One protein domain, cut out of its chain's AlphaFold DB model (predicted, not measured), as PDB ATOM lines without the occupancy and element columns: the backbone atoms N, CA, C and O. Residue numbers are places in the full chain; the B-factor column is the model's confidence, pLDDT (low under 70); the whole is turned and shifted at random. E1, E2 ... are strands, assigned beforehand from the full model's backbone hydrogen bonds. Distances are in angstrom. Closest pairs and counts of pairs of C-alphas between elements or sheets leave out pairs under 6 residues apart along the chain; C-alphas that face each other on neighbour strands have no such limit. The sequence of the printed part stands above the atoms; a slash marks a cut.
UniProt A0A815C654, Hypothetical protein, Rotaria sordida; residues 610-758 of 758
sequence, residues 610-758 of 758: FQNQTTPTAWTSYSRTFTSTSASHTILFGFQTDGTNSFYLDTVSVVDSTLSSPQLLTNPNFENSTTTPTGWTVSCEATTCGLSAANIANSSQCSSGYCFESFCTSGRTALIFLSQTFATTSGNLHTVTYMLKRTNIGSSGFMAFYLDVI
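AT A GLANCE: This is residues 610 to 758 of the 758 residues of the protein "Hypothetical protein" of Rotaria sordida (UniProt A0A815C654). Two antiparallel sheets lie face to face as a sandwich, E1 E8 E3 E6 E5 against E4 E7 E2 E9, with their long strands running roughly along the longest axis and short E4, E5 and E6 turned away from it. The strands form a jelly roll, one long hairpin wound over both sheets in four nested antiparallel pairs: E2 with E9, E3 with E8, E4 with E7, and E5 with E6. The printed part has 149 residues, no named helix and nine strands, E1 to E9 in order along the chain; the class is all strand, though under half of the residues, 68, are in named elements. The whole is compact, with a radius of gyration of the C-alphas of 15.2 A, and only just elongated, spanning 45 by 30 by 29 A.

IN THESE COORDINATES: E1, residues 620 to 627, begins at C-alpha 620 at (10.523, 8.510, -37.083) and is 23.9 A long. E2 is residues 632 to 641, 29.3 A, and E3 residues 646 to 656, 30.6 A. Three short strands follow: E4, residues 681 to 684; E5, residues 694 to 697; and E6, residues 707 to 710. E7 is residues 718 to 727, 29.9 A, and E8 residues 733 to 743, 33.2 A. E9, residues 752 to 757, 17.2 A, ends at C-alpha 757 at (27.611, 15.970, -30.384).

HOW THE PARTS SIT: The five-stranded sheet is strongly twisted, with edge strands E1 and E5. E1 and E8 have N 622 and O 738 within hydrogen-bond range at 2.8 A; E8 and E3 have N 653 and O 737 at 2.7 A. E3 and E6, at 127 degrees between directions, have N 710 and O 647 at 2.8 A, and the hairpin E5 and E6 has N 709 and O 695 at 2.8 A. In the other sheet, E4 and E9 are edge strands. E4 and E7 have N 721 and O 683 at 2.7 A, E7 and E2 N 637 and O 722 at 2.8 A, and E2 and E9 N 638 and O 754 at 2.8 A. The facing parts of the sheets are 9.7 A centre to centre, their best planes 12 degrees apart and their strands at 21 degrees. Between the sheets, the closest C-alphas of E2 and E6, Phe 639 and Ser 710, are 6.7 A apart. E1 and E9 are only just apart, closest at 8.4 A.

THE WHOLE: The C-alphas farthest apart, of Leu 659 and Gly 715, are 45.7 A apart. The printed part has no cut and ends at residue 758, the chain's last. The link E3 to E4, residues 657 to 680, is long. Mean pLDDT of the printed part is 87.1; it is under 70 at residues 610 to 614, 686 to 687, 691, 715 and 745 to 750.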
ATOM      1  N   PHE A 610      18.803  13.280 -23.176       50.62
ATOM      2  CA  PHE A 610      17.691  12.332 -23.163       50.62
ATOM      3  C   PHE A 610      16.568  12.885 -24.045       50.62
ATOM      4  O   PHE A 610      15.896  13.843 -23.660       50.62
ATOM      5  N   GLN A 611      16.393  12.331 -25.248       54.38
ATOM      6  CA  GLN A 611      15.570  12.998 -26.261       54.38
ATOM      7  C   GLN A 611      14.085  12.597 -26.231       54.38
ATOM      8  O   GLN A 611      13.274  13.333 -26.786       54.38
ATOM      9  N   ASN A 612      13.680  11.496 -25.572       51.69
ATOM     10  CA  ASN A 612      12.251  11.184 -25.401       51.69
ATOM     11  C   ASN A 612      11.955  10.035 -24.415       51.69
ATOM     12  O   ASN A 612      12.656   9.026 -24.428       51.69
ATOM     13  N   GLN A 613      10.867  10.128 -23.629       54.69
ATOM     14  CA  GLN A 613      10.366   8.995 -22.814       54.69
ATOM     15  C   GLN A 613       9.615   7.944 -23.650       54.69
ATOM     16  O   GLN A 613       9.478   6.801 -23.222       54.69
ATOM     17  N   THR A 614       9.150   8.298 -24.849       66.56
ATOM     18  CA  THR A 614       8.450   7.377 -25.753       66.56
ATOM     19  C   THR A 614       9.243   7.204 -27.041       66.56
ATOM     20  O   THR A 614       9.042   7.932 -28.011       66.56
ATOM     21  N   THR A 615      10.171   6.247 -27.060       73.38
ATOM     22  CA  THR A 615      10.822   5.834 -28.311       73.38
ATOM     23  C   THR A 615       9.761   5.315 -29.288       73.38
ATOM     24  O   THR A 615       8.939   4.483 -28.888       73.38
ATOM     25  N   PRO A 616       9.751   5.778 -30.548       85.44
ATOM     26  CA  PRO A 616       8.699   5.437 -31.490       85.44
ATOM     27  C   PRO A 616       8.815   3.983 -31.953       85.44
ATOM     28  O   PRO A 616       9.905   3.476 -32.218       85.44
ATOM     29  N   THR A 617       7.672   3.309 -32.069       89.75
ATOM     30  CA  THR A 617       7.578   1.949 -32.625       89.75
ATOM     31  C   THR A 617       7.574   1.934 -34.157       89.75
ATOM     32  O   THR A 617       7.826   0.900 -34.778       89.75
ATOM     33  N   ALA A 618       7.317   3.089 -34.772       92.12
ATOM     34  CA  ALA A 618       7.457   3.334 -36.199       92.12
ATOM     35  C   ALA A 618       8.729   4.141 -36.487       92.12
ATOM     36  O   ALA A 618       9.223   4.878 -35.633       92.12
ATOM     37  N   TRP A 619       9.236   4.021 -37.712       94.56
ATOM     38  CA  TRP A 619      10.324   4.857 -38.203       94.56
ATOM     39  C   TRP A 619       9.956   6.335 -38.091       94.56
ATOM     40  O   TRP A 619       8.970   6.782 -38.669       94.56
ATOM     41  N   THR A 620      10.743   7.081 -37.321       93.56
ATOM     42  CA  THR A 620      10.523   8.510 -37.083       93.56
ATOM     43  C   THR A 620      11.802   9.271 -37.373       93.56
ATOM     44  O   THR A 620      12.873   8.863 -36.919       93.56
ATOM     45  N   SER A 621      11.674  10.372 -38.112       93.88
ATOM     46  CA  SER A 621      12.787  11.264 -38.426       93.88
ATOM     47  C   SER A 621      13.007  12.263 -37.302       93.88
ATOM     48  O   SER A 621      12.059  12.853 -36.782       93.88
ATOM     49  N   TYR A 622      14.267  12.470 -36.959       91.94
ATOM     50  CA  TYR A 622      14.714  13.454 -35.991       91.94
ATOM     51  C   TYR A 622      15.714  14.389 -36.654       91.94
ATOM     52  O   TYR A 622      16.510  13.973 -37.496       91.94
ATOM     53  N   SER A 623      15.690  15.655 -36.243       92.69
ATOM     54  CA  SER A 623      16.635  16.672 -36.691       92.69
ATOM     55  C   SER A 623      17.098  17.525 -35.512       92.69
ATOM     56  O   SER A 623      16.301  17.872 -34.636       92.69
ATOM     57  N   ARG A 624      18.392  17.842 -35.464       90.25
ATOM     58  CA  ARG A 624      19.008  18.721 -34.465       90.25
ATOM     59  C   ARG A 624      20.071  19.580 -35.130       90.25
ATOM     60  O   ARG A 624      20.957  19.058 -35.793       90.25
ATOM     61  N   THR A 625      20.036  20.882 -34.884       92.00
ATOM     62  CA  THR A 625      21.062  21.817 -35.359       92.00
ATOM     63  C   THR A 625      22.036  22.190 -34.241       92.00
ATOM     64  O   THR A 625      21.621  22.310 -33.084       92.00
ATOM     65  N   PHE A 626      23.308  22.417 -34.565       91.62
ATOM     66  CA  PHE A 626      24.307  22.958 -33.638       91.62
ATOM     67  C   PHE A 626      25.308  23.860 -34.370       91.62
ATOM     68  O   PHE A 626      25.603  23.636 -35.539       91.62
ATOM     69  N   THR A 627      25.830  24.881 -33.693       93.88
ATOM     70  CA  THR A 627      26.937  25.696 -34.211       93.88
ATOM     71  C   THR A 627      28.248  25.085 -33.741       93.88
ATOM     72  O   THR A 627      28.421  24.890 -32.537       93.88
ATOM     73  N   SER A 628      29.149  24.767 -34.669       94.38
ATOM     74  CA  SER A 628      30.453  24.204 -34.323       94.38
ATOM     75  C   SER A 628      31.293  25.229 -33.560       94.38
ATOM     76  O   SER A 628      31.326  26.408 -33.910       94.38
ATOM     77  N   THR A 629      31.980  24.783 -32.511       91.62
ATOM     78  CA  THR A 629      32.944  25.600 -31.755       91.62
ATOM     79  C   THR A 629      34.381  25.124 -31.950       91.62
ATOM     80  O   THR A 629      35.316  25.835 -31.578       91.62
ATOM     81  N   SER A 630      34.582  23.967 -32.579       94.31
ATOM     82  CA  SER A 630      35.879  23.320 -32.777       94.31
ATOM     83  C   SER A 630      36.095  22.951 -34.254       94.31
ATOM     84  O   SER A 630      35.231  23.142 -35.101       94.31
ATOM     85  N   ALA A 631      37.276  22.438 -34.605       95.50
ATOM     86  CA  ALA A 631      37.544  21.947 -35.964       95.50
ATOM     87  C   ALA A 631      37.039  20.507 -36.201       95.50
ATOM     88  O   ALA A 631      37.138  19.970 -37.302       95.50
ATOM     89  N   SER A 632      36.541  19.835 -35.161       96.12
ATOM     90  CA  SER A 632      36.168  18.423 -35.212       96.12
ATOM     91  C   SER A 632      35.195  18.108 -34.093       96.12
ATOM     92  O   SER A 632      35.450  18.457 -32.941       96.12
ATOM     93  N   HIS A 633      34.138  17.383 -34.432       95.12
ATOM     94  CA  HIS A 633      33.134  16.935 -33.482       95.12
ATOM     95  C   HIS A 633      32.921  15.426 -33.580       95.12
ATOM     96  O   HIS A 633      33.153  14.814 -34.626       95.12
ATOM     97  N   THR A 634      32.467  14.818 -32.490       96.31
ATOM     98  CA  THR A 634      32.074  13.410 -32.446       96.31
ATOM     99  C   THR A 634      30.571  13.312 -32.244       96.31
ATOM    100  O   THR A 634      30.050  13.733 -31.212       96.31
ATOM    101  N   ILE A 635      29.864  12.716 -33.207       96.00
ATOM    102  CA  ILE A 635      28.464  12.331 -33.009       96.00
ATOM    103  C   ILE A 635      28.423  11.027 -32.216       96.00
ATOM    104  O   ILE A 635      29.145  10.080 -32.535       96.00
ATOM    105  N   LEU A 636      27.593  10.986 -31.176       95.44
ATOM    106  CA  LEU A 636      27.470   9.860 -30.258       95.44
ATOM    107  C   LEU A 636      25.993   9.510 -30.045       95.44
ATOM    108  O   LEU A 636      25.209  10.321 -29.555       95.44
ATOM    109  N   PHE A 637      25.635   8.272 -30.363       95.06
ATOM    110  CA  PHE A 637      24.338   7.671 -30.074       95.06
ATOM    111  C   PHE A 637      24.478   6.684 -28.919       95.06
ATOM    112  O   PHE A 637      25.396   5.866 -28.927       95.06
ATOM    113  N   GLY A 638      23.569   6.734 -27.947       93.69
ATOM    114  CA  GLY A 638      23.492   5.787 -26.837       93.69
ATOM    115  C   GLY A 638      22.144   5.070 -26.797       93.69
ATOM    116  O   GLY A 638      21.089   5.696 -26.905       93.69
ATOM    117  N   PHE A 639      22.178   3.759 -26.591       92.44
ATOM    118  CA  PHE A 639      21.014   2.880 -26.591       92.44
ATOM    119  C   PHE A 639      20.989   2.073 -25.299       92.44
ATOM    120  O   PHE A 639      21.866   1.242 -25.061       92.44
ATOM    121  N   GLN A 640      19.992   2.326 -24.451       90.19
ATOM    122  CA  GLN A 640      19.742   1.522 -23.261       90.19
ATOM    123  C   GLN A 640      18.709   0.445 -23.591       90.19
ATOM    124  O   GLN A 640      17.513   0.731 -23.683       90.19
ATOM    125  N   THR A 641      19.189  -0.783 -23.768       87.00
ATOM    126  CA  THR A 641      18.376  -1.971 -24.082       87.00
ATOM    127  C   THR A 641      18.133  -2.798 -22.822       87.00
ATOM    128  O   THR A 641      18.908  -2.701 -21.872       87.00
ATOM    129  N   ASP A 642      17.065  -3.596 -22.787       83.56
ATOM    130  CA  ASP A 642      16.614  -4.327 -21.591       83.56
ATOM    131  C   ASP A 642      16.638  -5.861 -21.718       83.56
ATOM    132  O   ASP A 642      16.188  -6.549 -20.804       83.56
ATOM    133  N   GLY A 643      17.149  -6.419 -22.817       80.19
ATOM    134  CA  GLY A 643      17.046  -7.860 -23.078       80.19
ATOM    135  C   GLY A 643      16.071  -8.232 -24.189       80.19
ATOM    136  O   GLY A 643      16.262  -9.237 -24.868       80.19
ATOM    137  N   THR A 644      15.000  -7.453 -24.338       83.50
ATOM    138  CA  THR A 644      13.813  -7.848 -25.117       83.50
ATOM    139  C   THR A 644      13.514  -6.922 -26.281       83.50
ATOM    140  O   THR A 644      12.799  -7.302 -27.202       83.50
ATOM    141  N   ASN A 645      14.071  -5.718 -26.258       87.19
ATOM    142  CA  ASN A 645      13.785  -4.690 -27.241       87.19
ATOM    143  C   ASN A 645      15.046  -4.301 -28.017       87.19
ATOM    144  O   ASN A 645      16.128  -4.165 -27.435       87.19
ATOM    145  N   SER A 646      14.871  -4.084 -29.322       92.06
ATOM    146  CA  SER A 646      15.914  -3.601 -30.230       92.06
ATOM    147  C   SER A 646      15.638  -2.154 -30.633       92.06
ATOM    148  O   SER A 646      14.486  -1.765 -30.865       92.06
ATOM    149  N   PHE A 647      16.703  -1.364 -30.752       94.31
ATOM    150  CA  PHE A 647      16.670  -0.078 -31.445       94.31
ATOM    151  C   PHE A 647      17.262  -0.239 -32.836       94.31
ATOM    152  O   PHE A 647      18.306  -0.866 -32.992       94.31
ATOM    153  N   TYR A 648      16.625   0.392 -33.813       95.69
ATOM    154  CA  TYR A 648      17.122   0.512 -35.171       95.69
ATOM    155  C   TYR A 648      17.404   1.984 -35.468       95.69
ATOM    156  O   TYR A 648      16.527   2.831 -35.283       95.69
ATOM    157  N   LEU A 649      18.624   2.276 -35.915       96.56
ATOM    158  CA  LEU A 649      19.081   3.595 -36.349       96.56
ATOM    159  C   LEU A 649      19.441   3.528 -37.836       96.56
ATOM    160  O   LEU A 649      20.155   2.621 -38.258       96.56
ATOM    161  N   ASP A 650      18.952   4.482 -38.623       96.19
ATOM    162  CA  ASP A 650      19.130   4.501 -40.078       96.19
ATOM    163  C   ASP A 650      19.249   5.946 -40.598       96.19
ATOM    164  O   ASP A 650      18.852   6.901 -39.922       96.19
ATOM    165  N   THR A 651      19.770   6.119 -41.814       94.75
ATOM    166  CA  THR A 651      19.860   7.397 -42.550       94.75
ATOM    167  C   THR A 651      20.475   8.554 -41.754       94.75
ATOM    168  O   THR A 651      19.945   9.668 -41.717       94.75
ATOM    169  N   VAL A 652      21.588   8.302 -41.062       96.44
ATOM    170  CA  VAL A 652      22.227   9.331 -40.233       96.44
ATOM    171  C   VAL A 652      22.910  10.359 -41.126       96.44
ATOM    172  O   VAL A 652      23.725  10.022 -41.967       96.44
ATOM    173  N   SER A 653      22.653  11.644 -40.944       96.69
ATOM    174  CA  SER A 653      23.318  12.688 -41.710       96.69
ATOM    175  C   SER A 653      23.812  13.807 -40.835       96.69
ATOM    176  O   SER A 653      23.141  14.193 -39.886       96.69
ATOM    177  N   VAL A 654      24.993  14.317 -41.173       96.62
ATOM    178  CA  VAL A 654      25.493  15.590 -40.680       96.62
ATOM    179  C   VAL A 654      25.876  16.424 -41.887       96.62
ATOM    180  O   VAL A 654      26.796  16.081 -42.630       96.62
ATOM    181  N   VAL A 655      25.160  17.528 -42.071       96.38
ATOM    182  CA  VAL A 655      25.411  18.491 -43.143       96.38
ATOM    183  C   VAL A 655      25.756  19.844 -42.544       96.38
ATOM    184  O   VAL A 655      25.146  20.290 -41.573       96.38
ATOM    185  N   ASP A 656      26.754  20.510 -43.114       95.00
ATOM    186  CA  ASP A 656      26.919  21.947 -42.911       95.00
ATOM    187  C   ASP A 656      25.730  22.650 -43.576       95.00
ATOM    188  O   ASP A 656      25.398  22.352 -44.714       95.00
ATOM    189  N   SER A 657      25.031  23.510 -42.842       90.31
ATOM    190  CA  SER A 657      23.828  24.211 -43.312       90.31
ATOM    191  C   SER A 657      24.163  25.537 -43.995       90.31
ATOM    192  O   SER A 657      23.307  26.127 -44.649       90.31
ATOM    193  N   THR A 658      25.391  26.026 -43.814       85.44
ATOM    194  CA  THR A 658      25.881  27.276 -44.416       85.44
ATOM    195  C   THR A 658      26.470  27.050 -45.800       85.44
ATOM    196  O   THR A 658      26.465  27.940 -46.648       85.44
ATOM    197  N   LEU A 659      26.943  25.833 -46.037       81.88
ATOM    198  CA  LEU A 659      27.447  25.368 -47.311       81.88
ATOM    199  C   LEU A 659      26.430  24.370 -47.866       81.88
ATOM    200  O   LEU A 659      25.867  23.584 -47.118       81.88
ATOM    201  N   SER A 660      26.210  24.333 -49.178       80.00
ATOM    202  CA  SER A 660      25.536  23.199 -49.826       80.00
ATOM    203  C   SER A 660      26.482  21.988 -49.825       80.00
ATOM    204  O   SER A 660      26.958  21.552 -50.874       80.00
ATOM    205  N   SER A 661      26.882  21.557 -48.631       70.00
ATOM    206  CA  SER A 661      28.019  20.675 -48.399       70.00
ATOM    207  C   SER A 661      27.603  19.212 -48.498       70.00
ATOM    208  O   SER A 661      26.480  18.869 -48.112       70.00
ATOM    209  N   PRO A 662      28.496  18.326 -48.974       84.19
ATOM    210  CA  PRO A 662      28.292  16.893 -48.863       84.19
ATOM    211  C   PRO A 662      28.151  16.455 -47.400       84.19
ATOM    212  O   PRO A 662      28.654  17.087 -46.470       84.19
ATOM    213  N   GLN A 663      27.475  15.321 -47.232       94.12
ATOM    214  CA  GLN A 663      27.471  14.522 -46.013       94.12
ATOM    215  C   GLN A 663      28.878  14.448 -45.391       94.12
ATOM    216  O   GLN A 663      29.825  14.031 -46.057       94.12
ATOM    217  N   LEU A 664      28.993  14.804 -44.108       95.94
ATOM    218  CA  LEU A 664      30.264  14.786 -43.372       95.94
ATOM    219  C   LEU A 664      30.581  13.418 -42.750       95.94
ATOM    220  O   LEU A 664      31.719  13.175 -42.348       95.94
ATOM    221  N   LEU A 665      29.590  12.528 -42.661       96.56
ATOM    222  CA  LEU A 665      29.762  11.185 -42.113       96.56
ATOM    223  C   LEU A 665      30.230  10.168 -43.162       96.56
ATOM    224  O   LEU A 665      29.787  10.164 -44.310       96.56
ATOM    225  N   THR A 666      31.066   9.226 -42.732       95.75
ATOM    226  CA  THR A 666      31.430   8.035 -43.505       95.75
ATOM    227  C   THR A 666      30.392   6.941 -43.281       95.75
ATOM    228  O   THR A 666      30.108   6.574 -42.143       95.75
ATOM    229  N   ASN A 667      29.855   6.386 -44.366       94.38
ATOM    230  CA  ASN A 667      28.828   5.344 -44.329       94.38
ATOM    231  C   ASN A 667      27.602   5.676 -43.434       94.38
ATOM    232  O   ASN A 667      27.303   4.958 -42.474       94.38
ATOM    233  N   PRO A 668      26.892   6.776 -43.729       94.94
ATOM    234  CA  PRO A 668      25.734   7.242 -42.955       94.94
ATOM    235  C   PRO A 668      24.537   6.279 -42.902       94.94
ATOM    236  O   PRO A 668      23.761   6.304 -41.947       94.94
ATOM    237  N   ASN A 669      24.385   5.456 -43.942       94.06
ATOM    238  CA  ASN A 669      23.268   4.524 -44.121       94.06
ATOM    239  C   ASN A 669      23.648   3.082 -43.750       94.06
ATOM    240  O   ASN A 669      22.874   2.161 -43.968       94.06
ATOM    241  N   PHE A 670      24.862   2.862 -43.234       94.81
ATOM    242  CA  PHE A 670      25.377   1.529 -42.895       94.81
ATOM    243  C   PHE A 670      25.450   0.545 -44.079       94.81
ATOM    244  O   PHE A 670      25.671  -0.653 -43.892       94.81
ATOM    245  N   GLU A 671      25.342   1.052 -45.306       87.06
ATOM    246  CA  GLU A 671      25.510   0.306 -46.546       87.06
ATOM    247  C   GLU A 671      26.945  -0.260 -46.595       87.06
ATOM    248  O   GLU A 671      27.905   0.365 -46.145       87.06
ATOM    249  N   ASN A 672      27.128  -1.480 -47.102       83.50
ATOM    250  CA  ASN A 672      28.423  -2.194 -47.141       83.50
ATOM    251  C   ASN A 672      28.946  -2.749 -45.803       83.50
ATOM    252  O   ASN A 672      30.104  -3.155 -45.719       83.50
ATOM    253  N   SER A 673      28.125  -2.800 -44.755       81.69
ATOM    254  CA  SER A 673      28.512  -3.397 -43.473       81.69
ATOM    255  C   SER A 673      27.745  -4.698 -43.237       81.69
ATOM    256  O   SER A 673      26.520  -4.706 -43.250       81.69
ATOM    257  N   THR A 674      28.448  -5.819 -43.053       81.19
ATOM    258  CA  THR A 674      27.810  -7.143 -42.893       81.19
ATOM    259  C   THR A 674      27.594  -7.547 -41.440       81.19
ATOM    260  O   THR A 674      26.696  -8.332 -41.155       81.19
ATOM    261  N   THR A 675      28.440  -7.067 -40.529       79.38
ATOM    262  CA  THR A 675      28.407  -7.432 -39.100       79.38
ATOM    263  C   THR A 675      28.818  -6.276 -38.196       79.38
ATOM    264  O   THR A 675      28.262  -6.107 -37.118       79.38
ATOM    265  N   THR A 676      29.766  -5.446 -38.633       84.81
ATOM    266  CA  THR A 676      30.214  -4.255 -37.906       84.81
ATOM    267  C   THR A 676      30.022  -3.000 -38.758       84.81
ATOM    268  O   THR A 676      30.331  -3.032 -39.951       84.81
ATOM    269  N   PRO A 677      29.512  -1.891 -38.188       90.94
ATOM    270  CA  PRO A 677      29.297  -0.650 -38.927       90.94
ATOM    271  C   PRO A 677      30.644  -0.057 -39.370       90.94
ATOM    272  O   PRO A 677      31.406   0.486 -38.571       90.94
ATOM    273  N   THR A 678      30.954  -0.172 -40.659       92.06
ATOM    274  CA  THR A 678      32.202   0.337 -41.245       92.06
ATOM    275  C   THR A 678      32.252   1.858 -41.120       92.06
ATOM    276  O   THR A 678      31.294   2.533 -41.485       92.06
ATOM    277  N   GLY A 679      33.364   2.402 -40.612       93.50
ATOM    278  CA  GLY A 679      33.533   3.838 -40.355       93.50
ATOM    279  C   GLY A 679      32.989   4.310 -39.003       93.50
ATOM    280  O   GLY A 679      33.197   5.464 -38.641       93.50
ATOM    281  N   TRP A 680      32.339   3.442 -38.226       95.38
ATOM    282  CA  TRP A 680      31.801   3.778 -36.910       95.38
ATOM    283  C   TRP A 680      32.517   3.017 -35.794       95.38
ATOM    284  O   TRP A 680      32.947   1.878 -35.958       95.38
ATOM    285  N   THR A 681      32.611   3.644 -34.624       94.44
ATOM    286  CA  THR A 681      33.119   3.013 -33.405       94.44
ATOM    287  C   THR A 681      31.950   2.613 -32.520       94.44
ATOM    288  O   THR A 681      31.145   3.457 -32.119       94.44
ATOM    289  N   VAL A 682      31.881   1.325 -32.194       91.94
ATOM    290  CA  VAL A 682      30.902   0.758 -31.263       91.94
ATOM    291  C   VAL A 682      31.575   0.495 -29.919       91.94
ATOM    292  O   VAL A 682      32.667  -0.069 -29.871       91.94
ATOM    293  N   SER A 683      30.914   0.852 -28.820       90.69
ATOM    294  CA  SER A 683      31.345   0.471 -27.468       90.69
ATOM    295  C   SER A 683      30.156   0.107 -26.576       90.69
ATOM    296  O   SER A 683      29.043   0.561 -26.811       90.69
ATOM    297  N   CYS A 684      30.376  -0.722 -25.552       87.50
ATOM    298  CA  CYS A 684      29.332  -1.184 -24.629       87.50
ATOM    299  C   CYS A 684      29.821  -1.080 -23.175       87.50
ATOM    300  O   CYS A 684      30.973  -1.418 -22.890       87.50
ATOM    301  N   GLU A 685      28.952  -0.658 -22.249       80.75
ATOM    302  CA  GLU A 685      29.290  -0.538 -20.816       80.75
ATOM    303  C   GLU A 685      29.223  -1.894 -20.079       80.75
ATOM    304  O   GLU A 685      29.959  -2.138 -19.124       80.75
ATOM    305  N   ALA A 686      28.368  -2.818 -20.526       69.25
ATOM    306  CA  ALA A 686      28.175  -4.106 -19.864       69.25
ATOM    307  C   ALA A 686      29.100  -5.192 -20.439       69.25
ATOM    308  O   ALA A 686      28.973  -5.565 -21.602       69.25
ATOM    309  N   THR A 687      29.932  -5.808 -19.592       64.00
ATOM    310  CA  THR A 687      30.765  -6.982 -19.943       64.00
ATOM    311  C   THR A 687      29.964  -8.192 -20.436       64.00
ATOM    312  O   THR A 687      30.534  -9.122 -20.997       64.00
ATOM    313  N   THR A 688      28.649  -8.200 -20.211       70.12
ATOM    314  CA  THR A 688      27.740  -9.295 -20.580       70.12
ATOM    315  C   THR A 688      27.101  -9.121 -21.955       70.12
ATOM    316  O   THR A 688      26.583 -10.089 -22.503       70.12
ATOM    317  N   CYS A 689      27.157  -7.920 -22.531       71.50
ATOM    318  CA  CYS A 689      26.722  -7.656 -23.895       71.50
ATOM    319  C   CYS A 689      27.970  -7.694 -24.764       71.50
ATOM    320  O   CYS A 689      28.658  -6.687 -24.917       71.50
ATOM    321  N   GLY A 690      28.322  -8.889 -25.245       70.81
ATOM    322  CA  GLY A 690      29.439  -9.054 -26.174       70.81
ATOM    323  C   GLY A 690      29.272  -8.182 -27.425       70.81
ATOM    324  O   GLY A 690      28.251  -7.524 -27.611       70.81
ATOM    325  N   LEU A 691      30.252  -8.208 -28.333       67.75
ATOM    326  CA  LEU A 691      30.202  -7.439 -29.590       67.75
ATOM    327  C   LEU A 691      28.955  -7.729 -30.449       67.75
ATOM    328  O   LEU A 691      28.606  -6.926 -31.300       67.75
ATOM    329  N   SER A 692      28.246  -8.830 -30.184       76.94
ATOM    330  CA  SER A 692      26.939  -9.141 -30.768       76.94
ATOM    331  C   SER A 692      25.830  -8.152 -30.397       76.94
ATOM    332  O   SER A 692      24.728  -8.274 -30.918       76.94
ATOM    333  N   ALA A 693      26.080  -7.224 -29.469       82.56
ATOM    334  CA  ALA A 693      25.068  -6.293 -28.996       82.56
ATOM    335  C   ALA A 693      24.789  -5.116 -29.954       82.56
ATOM    336  O   ALA A 693      23.886  -4.304 -29.749       82.56
ATOM    337  N   ALA A 694      25.603  -5.016 -30.996       89.62
ATOM    338  CA  ALA A 694      25.552  -3.988 -32.010       89.62
ATOM    339  C   ALA A 694      25.830  -4.664 -33.348       89.62
ATOM    340  O   ALA A 694      26.934  -5.157 -33.576       89.62
ATOM    341  N   ASN A 695      24.821  -4.723 -34.204       92.19
ATOM    342  CA  ASN A 695      24.914  -5.405 -35.486       92.19
ATOM    343  C   ASN A 695      24.388  -4.503 -36.600       92.19
ATOM    344  O   ASN A 695      23.692  -3.520 -36.347       92.19
ATOM    345  N   ILE A 696      24.710  -4.844 -37.841       94.38
ATOM    346  CA  ILE A 696      23.998  -4.302 -38.990       94.38
ATOM    347  C   ILE A 696      22.898  -5.277 -39.369       94.38
ATOM    348  O   ILE A 696      23.155  -6.416 -39.755       94.38
ATOM    349  N   ALA A 697      21.660  -4.819 -39.238       93.19
ATOM    350  CA  ALA A 697      20.510  -5.549 -39.719       93.19
ATOM    351  C   ALA A 697      20.357  -5.302 -41.225       93.19
ATOM    352  O   ALA A 697      20.456  -4.174 -41.700       93.19
ATOM    353  N   ASN A 698      20.092  -6.377 -41.961       91.00
ATOM    354  CA  ASN A 698      19.638  -6.342 -43.349       91.00
ATOM    355  C   ASN A 698      18.295  -7.065 -43.410       91.00
ATOM    356  O   ASN A 698      18.204  -8.240 -43.761       91.00
ATOM    357  N   SER A 699      17.263  -6.405 -42.898       84.06
ATOM    358  CA  SER A 699      15.928  -6.984 -42.780       84.06
ATOM    359  C   SER A 699      14.882  -5.968 -43.202       84.06
ATOM    360  O   SER A 699      15.150  -4.770 -43.259       84.06
ATOM    361  N   SER A 700      13.648  -6.433 -43.402       87.94
ATOM    362  CA  SER A 700      12.486  -5.562 -43.628       87.94
ATOM    363  C   SER A 700      12.207  -4.586 -42.475       87.94
ATOM    364  O   SER A 700      11.320  -3.742 -42.586       87.94
ATOM    365  N   GLN A 701      12.939  -4.684 -41.358       89.12
ATOM    366  CA  GLN A 701      12.888  -3.698 -40.285       89.12
ATOM    367  C   GLN A 701      13.646  -2.409 -40.626       89.12
ATOM    368  O   GLN A 701      13.278  -1.376 -40.069       89.12
ATOM    369  N   CYS A 702      14.637  -2.444 -41.525       93.88
ATOM    370  CA  CYS A 702      15.428  -1.284 -41.944       93.88
ATOM    371  C   CYS A 702      14.689  -0.426 -42.975       93.88
ATOM    372  O   CYS A 702      13.935  -0.952 -43.793       93.88
ATOM    373  N   SER A 703      14.887   0.895 -42.939       91.31
ATOM    374  CA  SER A 703      14.195   1.809 -43.858       91.31
ATOM    375  C   SER A 703      14.862   1.872 -45.235       91.31
ATOM    376  O   SER A 703      14.166   2.002 -46.238       91.31
ATOM    377  N   SER A 704      16.187   1.708 -45.286       87.75
ATOM    378  CA  SER A 704      17.008   1.789 -46.503       87.75
ATOM    379  C   SER A 704      17.611   0.438 -46.939       87.75
ATOM    380  O   SER A 704      18.470   0.377 -47.813       87.75
ATOM    381  N   GLY A 705      17.152  -0.672 -46.346       92.00
ATOM    382  CA  GLY A 705      17.694  -2.022 -46.547       92.00
ATOM    383  C   GLY A 705      18.719  -2.420 -45.482       92.00
ATOM    384  O   GLY A 705      18.596  -3.503 -44.915       92.00
ATOM    385  N   TYR A 706      19.640  -1.520 -45.126       95.06
ATOM    386  CA  TYR A 706      20.604  -1.707 -44.036       95.06
ATOM    387  C   TYR A 706      20.350  -0.706 -42.911       95.06
ATOM    388  O   TYR A 706      19.981   0.434 -43.157       95.06
ATOM    389  N   CYS A 707      20.520  -1.124 -41.662       96.25
ATOM    390  CA  CYS A 707      20.413  -0.228 -40.517       96.25
ATOM    391  C   CYS A 707      21.206  -0.763 -39.326       96.25
ATOM    392  O   CYS A 707      21.457  -1.965 -39.210       96.25
ATOM    393  N   PHE A 708      21.607   0.130 -38.428       96.38
ATOM    394  CA  PHE A 708      22.249  -0.261 -37.184       96.38
ATOM    395  C   PHE A 708      21.204  -0.797 -36.204       96.38
ATOM    396  O   PHE A 708      20.242  -0.102 -35.888       96.38
ATOM    397  N   GLU A 709      21.412  -2.011 -35.702       95.19
ATOM    398  CA  GLU A 709      20.601  -2.640 -34.666       95.19
ATOM    399  C   GLU A 709      21.372  -2.681 -33.344       95.19
ATOM    400  O   GLU A 709      22.443  -3.283 -33.240       95.19
ATOM    401  N   SER A 710      20.790  -2.076 -32.312       93.94
ATOM    402  CA  SER A 710      21.240  -2.206 -30.931       93.94
ATOM    403  C   SER A 710      20.308  -3.140 -30.172       93.94
ATOM    404  O   SER A 710      19.123  -2.847 -30.010       93.94
ATOM    405  N   PHE A 711      20.854  -4.247 -29.682       90.75
ATOM    406  CA  PHE A 711      20.117  -5.279 -28.962       90.75
ATOM    407  C   PHE A 711      21.054  -5.986 -27.989       90.75
ATOM    408  O   PHE A 711      22.183  -6.266 -28.347       90.75
ATOM    409  N   CYS A 712      20.631  -6.336 -26.777       87.50
ATOM    410  CA  CYS A 712      21.435  -7.211 -25.921       87.50
ATOM    411  C   CYS A 712      20.583  -8.346 -25.366       87.50
ATOM    412  O   CYS A 712      19.537  -8.083 -24.801       87.50
ATOM    413  N   THR A 713      21.041  -9.596 -25.480       79.62
ATOM    414  CA  THR A 713      20.307 -10.805 -25.057       79.62
ATOM    415  C   THR A 713      20.410 -11.132 -23.567       79.62
ATOM    416  O   THR A 713      19.712 -12.022 -23.089       79.62
ATOM    417  N   SER A 714      21.283 -10.467 -22.803       73.06
ATOM    418  CA  SER A 714      21.675 -10.925 -21.459       73.06
ATOM    419  C   SER A 714      20.645 -10.655 -20.348       73.06
ATOM    420  O   SER A 714      20.945 -10.867 -19.171       73.06
ATOM    421  N   GLY A 715      19.435 -10.190 -20.693       66.00
ATOM    422  CA  GLY A 715      18.348  -9.908 -19.743       66.00
ATOM    423  C   GLY A 715      18.669  -8.806 -18.725       66.00
ATOM    424  O   GLY A 715      17.978  -8.671 -17.717       66.00
ATOM    425  N   ARG A 716      19.744  -8.041 -18.943       70.69
ATOM    426  CA  ARG A 716      20.152  -6.910 -18.107       70.69
ATOM    427  C   ARG A 716      20.172  -5.642 -18.938       70.69
ATOM    428  O   ARG A 716      20.494  -5.674 -20.121       70.69
ATOM    429  N   THR A 717      19.886  -4.524 -18.278       77.69
ATOM    430  CA  THR A 717      19.990  -3.203 -18.889       77.69
ATOM    431  C   THR A 717      21.414  -2.958 -19.367       77.69
ATOM    432  O   THR A 717      22.341  -2.944 -18.550       77.69
ATOM    433  N   ALA A 718      21.584  -2.753 -20.666       85.19
ATOM    434  CA  ALA A 718      22.878  -2.533 -21.282       85.19
ATOM    435  C   ALA A 718      22.892  -1.228 -22.052       85.19
ATOM    436  O   ALA A 718      21.943  -0.931 -22.777       85.19
ATOM    437  N   LEU A 719      23.979  -0.476 -21.895       89.06
ATOM    438  CA  LEU A 719      24.202   0.764 -22.614       89.06
ATOM    439  C   LEU A 719      25.205   0.511 -23.741       89.06
ATOM    440  O   LEU A 719      26.349   0.120 -23.490       89.06
ATOM    441  N   ILE A 720      24.728   0.679 -24.968       91.69
ATOM    442  CA  ILE A 720      25.479   0.492 -26.210       91.69
ATOM    443  C   ILE A 720      25.660   1.867 -26.836       91.69
ATOM    444  O   ILE A 720      24.711   2.643 -26.909       91.69
ATOM    445  N   PHE A 721      26.867   2.167 -27.289       93.38
ATOM    446  CA  PHE A 721      27.214   3.431 -27.910       93.38
ATOM    447  C   PHE A 721      27.693   3.217 -29.338       93.38
ATOM    448  O   PHE A 721      28.483   2.310 -29.605       93.38
ATOM    449  N   LEU A 722      27.260   4.098 -30.233       95.56
ATOM    450  CA  LEU A 722      27.707   4.184 -31.616       95.56
ATOM    451  C   LEU A 722      28.223   5.602 -31.859       95.56
ATOM    452  O   LEU A 722      27.520   6.567 -31.567       95.56
ATOM    453  N   SER A 723      29.440   5.740 -32.376       96.38
ATOM    454  CA  SER A 723      30.060   7.053 -32.566       96.38
ATOM    455  C   SER A 723      30.885   7.170 -33.837       96.38
ATOM    456  O   SER A 723      31.439   6.184 -34.324       96.38
ATOM    457  N   GLN A 724      30.987   8.393 -34.353       97.25
ATOM    458  CA  GLN A 724      31.885   8.745 -35.447       97.25
ATOM    459  C   GLN A 724      32.370  10.184 -35.275       97.25
ATOM    460  O   GLN A 724      31.604  11.071 -34.905       97.25
ATOM    461  N   THR A 725      33.657  10.409 -35.526       96.88
ATOM    462  CA  THR A 725      34.257  11.750 -35.498       96.88
ATOM    463  C   THR A 725      34.317  12.304 -36.913       96.88
ATOM    464  O   THR A 725      34.699  11.581 -37.832       96.88
ATOM    465  N   PHE A 726      33.944  13.569 -37.085       96.38
ATOM    466  CA  PHE A 726      33.912  14.264 -38.367       96.38
ATOM    467  C   PHE A 726      34.483  15.680 -38.230       96.38
ATOM    468  O   PHE A 726      34.390  16.317 -37.178       96.38
ATOM    469  N   ALA A 727      35.095  16.171 -39.307       96.12
ATOM    470  CA  ALA A 727      35.655  17.517 -39.351       96.12
ATOM    471  C   ALA A 727      34.541  18.568 -39.487       96.12
ATOM    472  O   ALA A 727      33.546  18.348 -40.177       96.12
ATOM    473  N   THR A 728      34.725  19.721 -38.848       95.50
ATOM    474  CA  THR A 728      33.808  20.869 -38.923       95.50
ATOM    475  C   THR A 728      34.586  22.176 -39.027       95.50
ATOM    476  O   THR A 728      35.796  22.209 -38.814       95.50
ATOM    477  N   THR A 729      33.890  23.263 -39.357       94.38
ATOM    478  CA  THR A 729      34.466  24.611 -39.340       94.38
ATOM    479  C   THR A 729      33.846  25.385 -38.185       94.38
ATOM    480  O   THR A 729      32.626  25.545 -38.143       94.38
ATOM    481  N   SER A 730      34.670  25.857 -37.246       94.62
ATOM    482  CA  SER A 730      34.193  26.630 -36.092       94.62
ATOM    483  C   SER A 730      33.409  27.864 -36.555       94.62
ATOM    484  O   SER A 730      33.851  28.598 -37.437       94.62
ATOM    485  N   GLY A 731      32.227  28.065 -35.977       93.69
ATOM    486  CA  GLY A 731      31.265  29.099 -36.353       93.69
ATOM    487  C   GLY A 731      30.190  28.652 -37.348       93.69
ATOM    488  O   GLY A 731      29.145  29.304 -37.414       93.69
ATOM    489  N   ASN A 732      30.370  27.539 -38.070       94.69
ATOM    490  CA  ASN A 732      29.359  27.063 -39.016       94.69
ATOM    491  C   ASN A 732      28.198  26.362 -38.299       94.69
ATOM    492  O   ASN A 732      28.366  25.696 -37.275       94.69
ATOM    493  N   LEU A 733      26.997  26.517 -38.857       94.69
ATOM    494  CA  LEU A 733      25.799  25.817 -38.404       94.69
ATOM    495  C   LEU A 733      25.727  24.451 -39.087       94.69
ATOM    496  O   LEU A 733      25.695  24.376 -40.309       94.69
ATOM    497  N   HIS A 734      25.631  23.383 -38.308       94.75
ATOM    498  CA  HIS A 734      25.471  22.018 -38.788       94.75
ATOM    499  C   HIS A 734      24.092  21.475 -38.417       94.75
ATOM    500  O   HIS A 734      23.565  21.770 -37.344       94.75
ATOM    501  N   THR A 735      23.523  20.648 -39.292       95.25
ATOM    502  CA  THR A 735      22.264  19.936 -39.066       95.25
ATOM    503  C   THR A 735      22.533  18.439 -39.041       95.25
ATOM    504  O   THR A 735      23.054  17.878 -40.002       95.25
ATOM    505  N   VAL A 736      22.158  17.800 -37.937       95.75
ATOM    506  CA  VAL A 736      22.137  16.351 -37.762       95.75
ATOM    507  C   VAL A 736      20.727  15.847 -38.045       95.75
ATOM    508  O   VAL A 736      19.786  16.318 -37.405       95.75
ATOM    509  N   THR A 737      20.557  14.882 -38.943       95.69
ATOM    510  CA  THR A 737      19.289  14.162 -39.146       95.69
ATOM    511  C   THR A 737      19.483  12.667 -38.983       95.69
ATOM    512  O   THR A 737      20.554  12.155 -39.279       95.69
ATOM    513  N   TYR A 738      18.477  11.946 -38.506       95.94
ATOM    514  CA  TYR A 738      18.520  10.485 -38.432       95.94
ATOM    515  C   TYR A 738      17.110   9.912 -38.313       95.94
ATOM    516  O   TYR A 738      16.176  10.599 -37.898       95.94
ATOM    517  N   MET A 739      16.961   8.638 -38.653       95.31
ATOM    518  CA  MET A 739      15.737   7.875 -38.454       95.31
ATOM    519  C   MET A 739      15.945   6.911 -37.292       95.31
ATOM    520  O   MET A 739      16.981   6.254 -37.201       95.31
ATOM    521  N   LEU A 740      14.959   6.818 -36.401       95.62
ATOM    522  CA  LEU A 740      14.986   5.899 -35.266       95.62
ATOM    523  C   LEU A 740      13.676   5.115 -35.192       95.62
ATOM    524  O   LEU A 740      12.590   5.678 -35.357       95.62
ATOM    525  N   LYS A 741      13.790   3.822 -34.900       94.12
ATOM    526  CA  LYS A 741      12.672   2.917 -34.635       94.12
ATOM    527  C   LYS A 741      13.015   2.002 -33.467       94.12
ATOM    528  O   LYS A 741      14.161   1.602 -33.289       94.12
ATOM    529  N   ARG A 742      12.004   1.618 -32.697       92.31
ATOM    530  CA  ARG A 742      12.086   0.562 -31.688       92.31
ATOM    531  C   ARG A 742      11.152  -0.585 -32.035       92.31
ATOM    532  O   ARG A 742      10.006  -0.348 -32.410       92.31
ATOM    533  N   THR A 743      11.584  -1.822 -31.832       91.06
ATOM    534  CA  THR A 743      10.678  -2.979 -31.867       91.06
ATOM    535  C   THR A 743      10.364  -3.440 -30.453       91.06
ATOM    536  O   THR A 743      11.274  -3.710 -29.674       91.06
ATOM    537  N   ASN A 744       9.071  -3.533 -30.135       79.44
ATOM    538  CA  ASN A 744       8.598  -4.110 -28.881       79.44
ATOM    539  C   ASN A 744       8.417  -5.620 -29.052       79.44
ATOM    540  O   ASN A 744       7.539  -6.025 -29.813       79.44
ATOM    541  N   ILE A 745       9.191  -6.437 -28.333       64.06
ATOM    542  CA  ILE A 745       8.954  -7.895 -28.272       64.06
ATOM    543  C   ILE A 745       8.439  -8.326 -26.882       64.06
ATOM    544  O   ILE A 745       7.900  -9.418 -26.737       64.06
ATOM    545  N   GLY A 746       8.476  -7.463 -25.859       60.44
ATOM    546  CA  GLY A 746       7.992  -7.821 -24.521       60.44
ATOM    547  C   GLY A 746       7.870  -6.649 -23.546       60.44
ATOM    548  O   GLY A 746       8.313  -5.538 -23.822       60.44
ATOM    549  N   SER A 747       7.199  -6.903 -22.421       55.84
ATOM    550  CA  SER A 747       6.682  -5.951 -21.424       55.84
ATOM    551  C   SER A 747       7.670  -4.911 -20.865       55.84
ATOM    552  O   SER A 747       8.722  -5.270 -20.348       55.84
ATOM    553  N   SER A 748       7.234  -3.639 -20.886       59.94
ATOM    554  CA  SER A 748       7.483  -2.506 -19.957       59.94
ATOM    555  C   SER A 748       8.880  -2.248 -19.358       59.94
ATOM    556  O   SER A 748       8.974  -1.526 -18.363       59.94
ATOM    557  N   GLY A 749       9.962  -2.777 -19.923       63.56
ATOM    558  CA  GLY A 749      11.313  -2.415 -19.496       63.56
ATOM    559  C   GLY A 749      11.623  -0.934 -19.747       63.56
ATOM    560  O   GLY A 749      11.160  -0.325 -20.717       63.56
ATOM    561  N   PHE A 750      12.388  -0.322 -18.837       67.56
ATOM    562  CA  PHE A 750      12.845   1.057 -18.990       67.56
ATOM    563  C   PHE A 750      13.876   1.126 -20.116       67.56
ATOM    564  O   PHE A 750      14.954   0.539 -20.022       67.56
ATOM    565  N   MET A 751      13.545   1.879 -21.159       71.94
ATOM    566  CA  MET A 751      14.383   2.064 -22.333       71.94
ATOM    567  C   MET A 751      14.650   3.539 -22.560       71.94
ATOM    568  O   MET A 751      13.763   4.378 -22.391       71.94
ATOM    569  N   ALA A 752      15.872   3.841 -22.972       82.44
ATOM    570  CA  ALA A 752      16.313   5.199 -23.212       82.44
ATOM    571  C   ALA A 752      17.163   5.259 -24.477       82.44
ATOM    572  O   ALA A 752      18.002   4.391 -24.721       82.44
ATOM    573  N   PHE A 753      16.933   6.306 -25.263       85.88
ATOM    574  CA  PHE A 753      17.773   6.681 -26.388       85.88
ATOM    575  C   PHE A 753      18.388   8.047 -26.115       85.88
ATOM    576  O   PHE A 753      17.762   8.940 -25.532       85.88
ATOM    577  N   TYR A 754      19.619   8.183 -26.566       86.19
ATOM    578  CA  TYR A 754      20.501   9.264 -26.219       86.19
ATOM    579  C   TYR A 754      21.245   9.740 -27.472       86.19
ATOM    580  O   TYR A 754      21.781   8.917 -28.213       86.19
ATOM    581  N   LEU A 755      21.314  11.055 -27.687       87.56
ATOM    582  CA  LEU A 755      22.094  11.666 -28.766       87.56
ATOM    583  C   LEU A 755      22.931  12.819 -28.221       87.56
ATOM    584  O   LEU A 755      22.406  13.711 -27.549       87.56
ATOM    585  N   ASP A 756      24.203  12.849 -28.600       86.75
ATOM    586  CA  ASP A 756      25.089  13.970 -28.323       86.75
ATOM    587  C   ASP A 756      26.054  14.267 -29.474       86.75
ATOM    588  O   ASP A 756      26.290  13.431 -30.347       86.75
ATOM    589  N   VAL A 757      26.573  15.493 -29.468       84.31
ATOM    590  CA  VAL A 757      27.611  15.970 -30.384       84.31
ATOM    591  C   VAL A 757      28.667  16.652 -29.526       84.31
ATOM    592  O   VAL A 757      28.396  17.705 -28.950       84.31
ATOM    593  N   ILE A 758      29.825  16.007 -29.404       86.31
ATOM    594  CA  ILE A 758      30.926  16.404 -28.513       86.31
ATOM    595  C   ILE A 758      31.979  17.159 -29.306       86.31
ATOM    596  O   ILE A 758      32.304  16.709 -30.428       86.31
TER     597      ILE A 758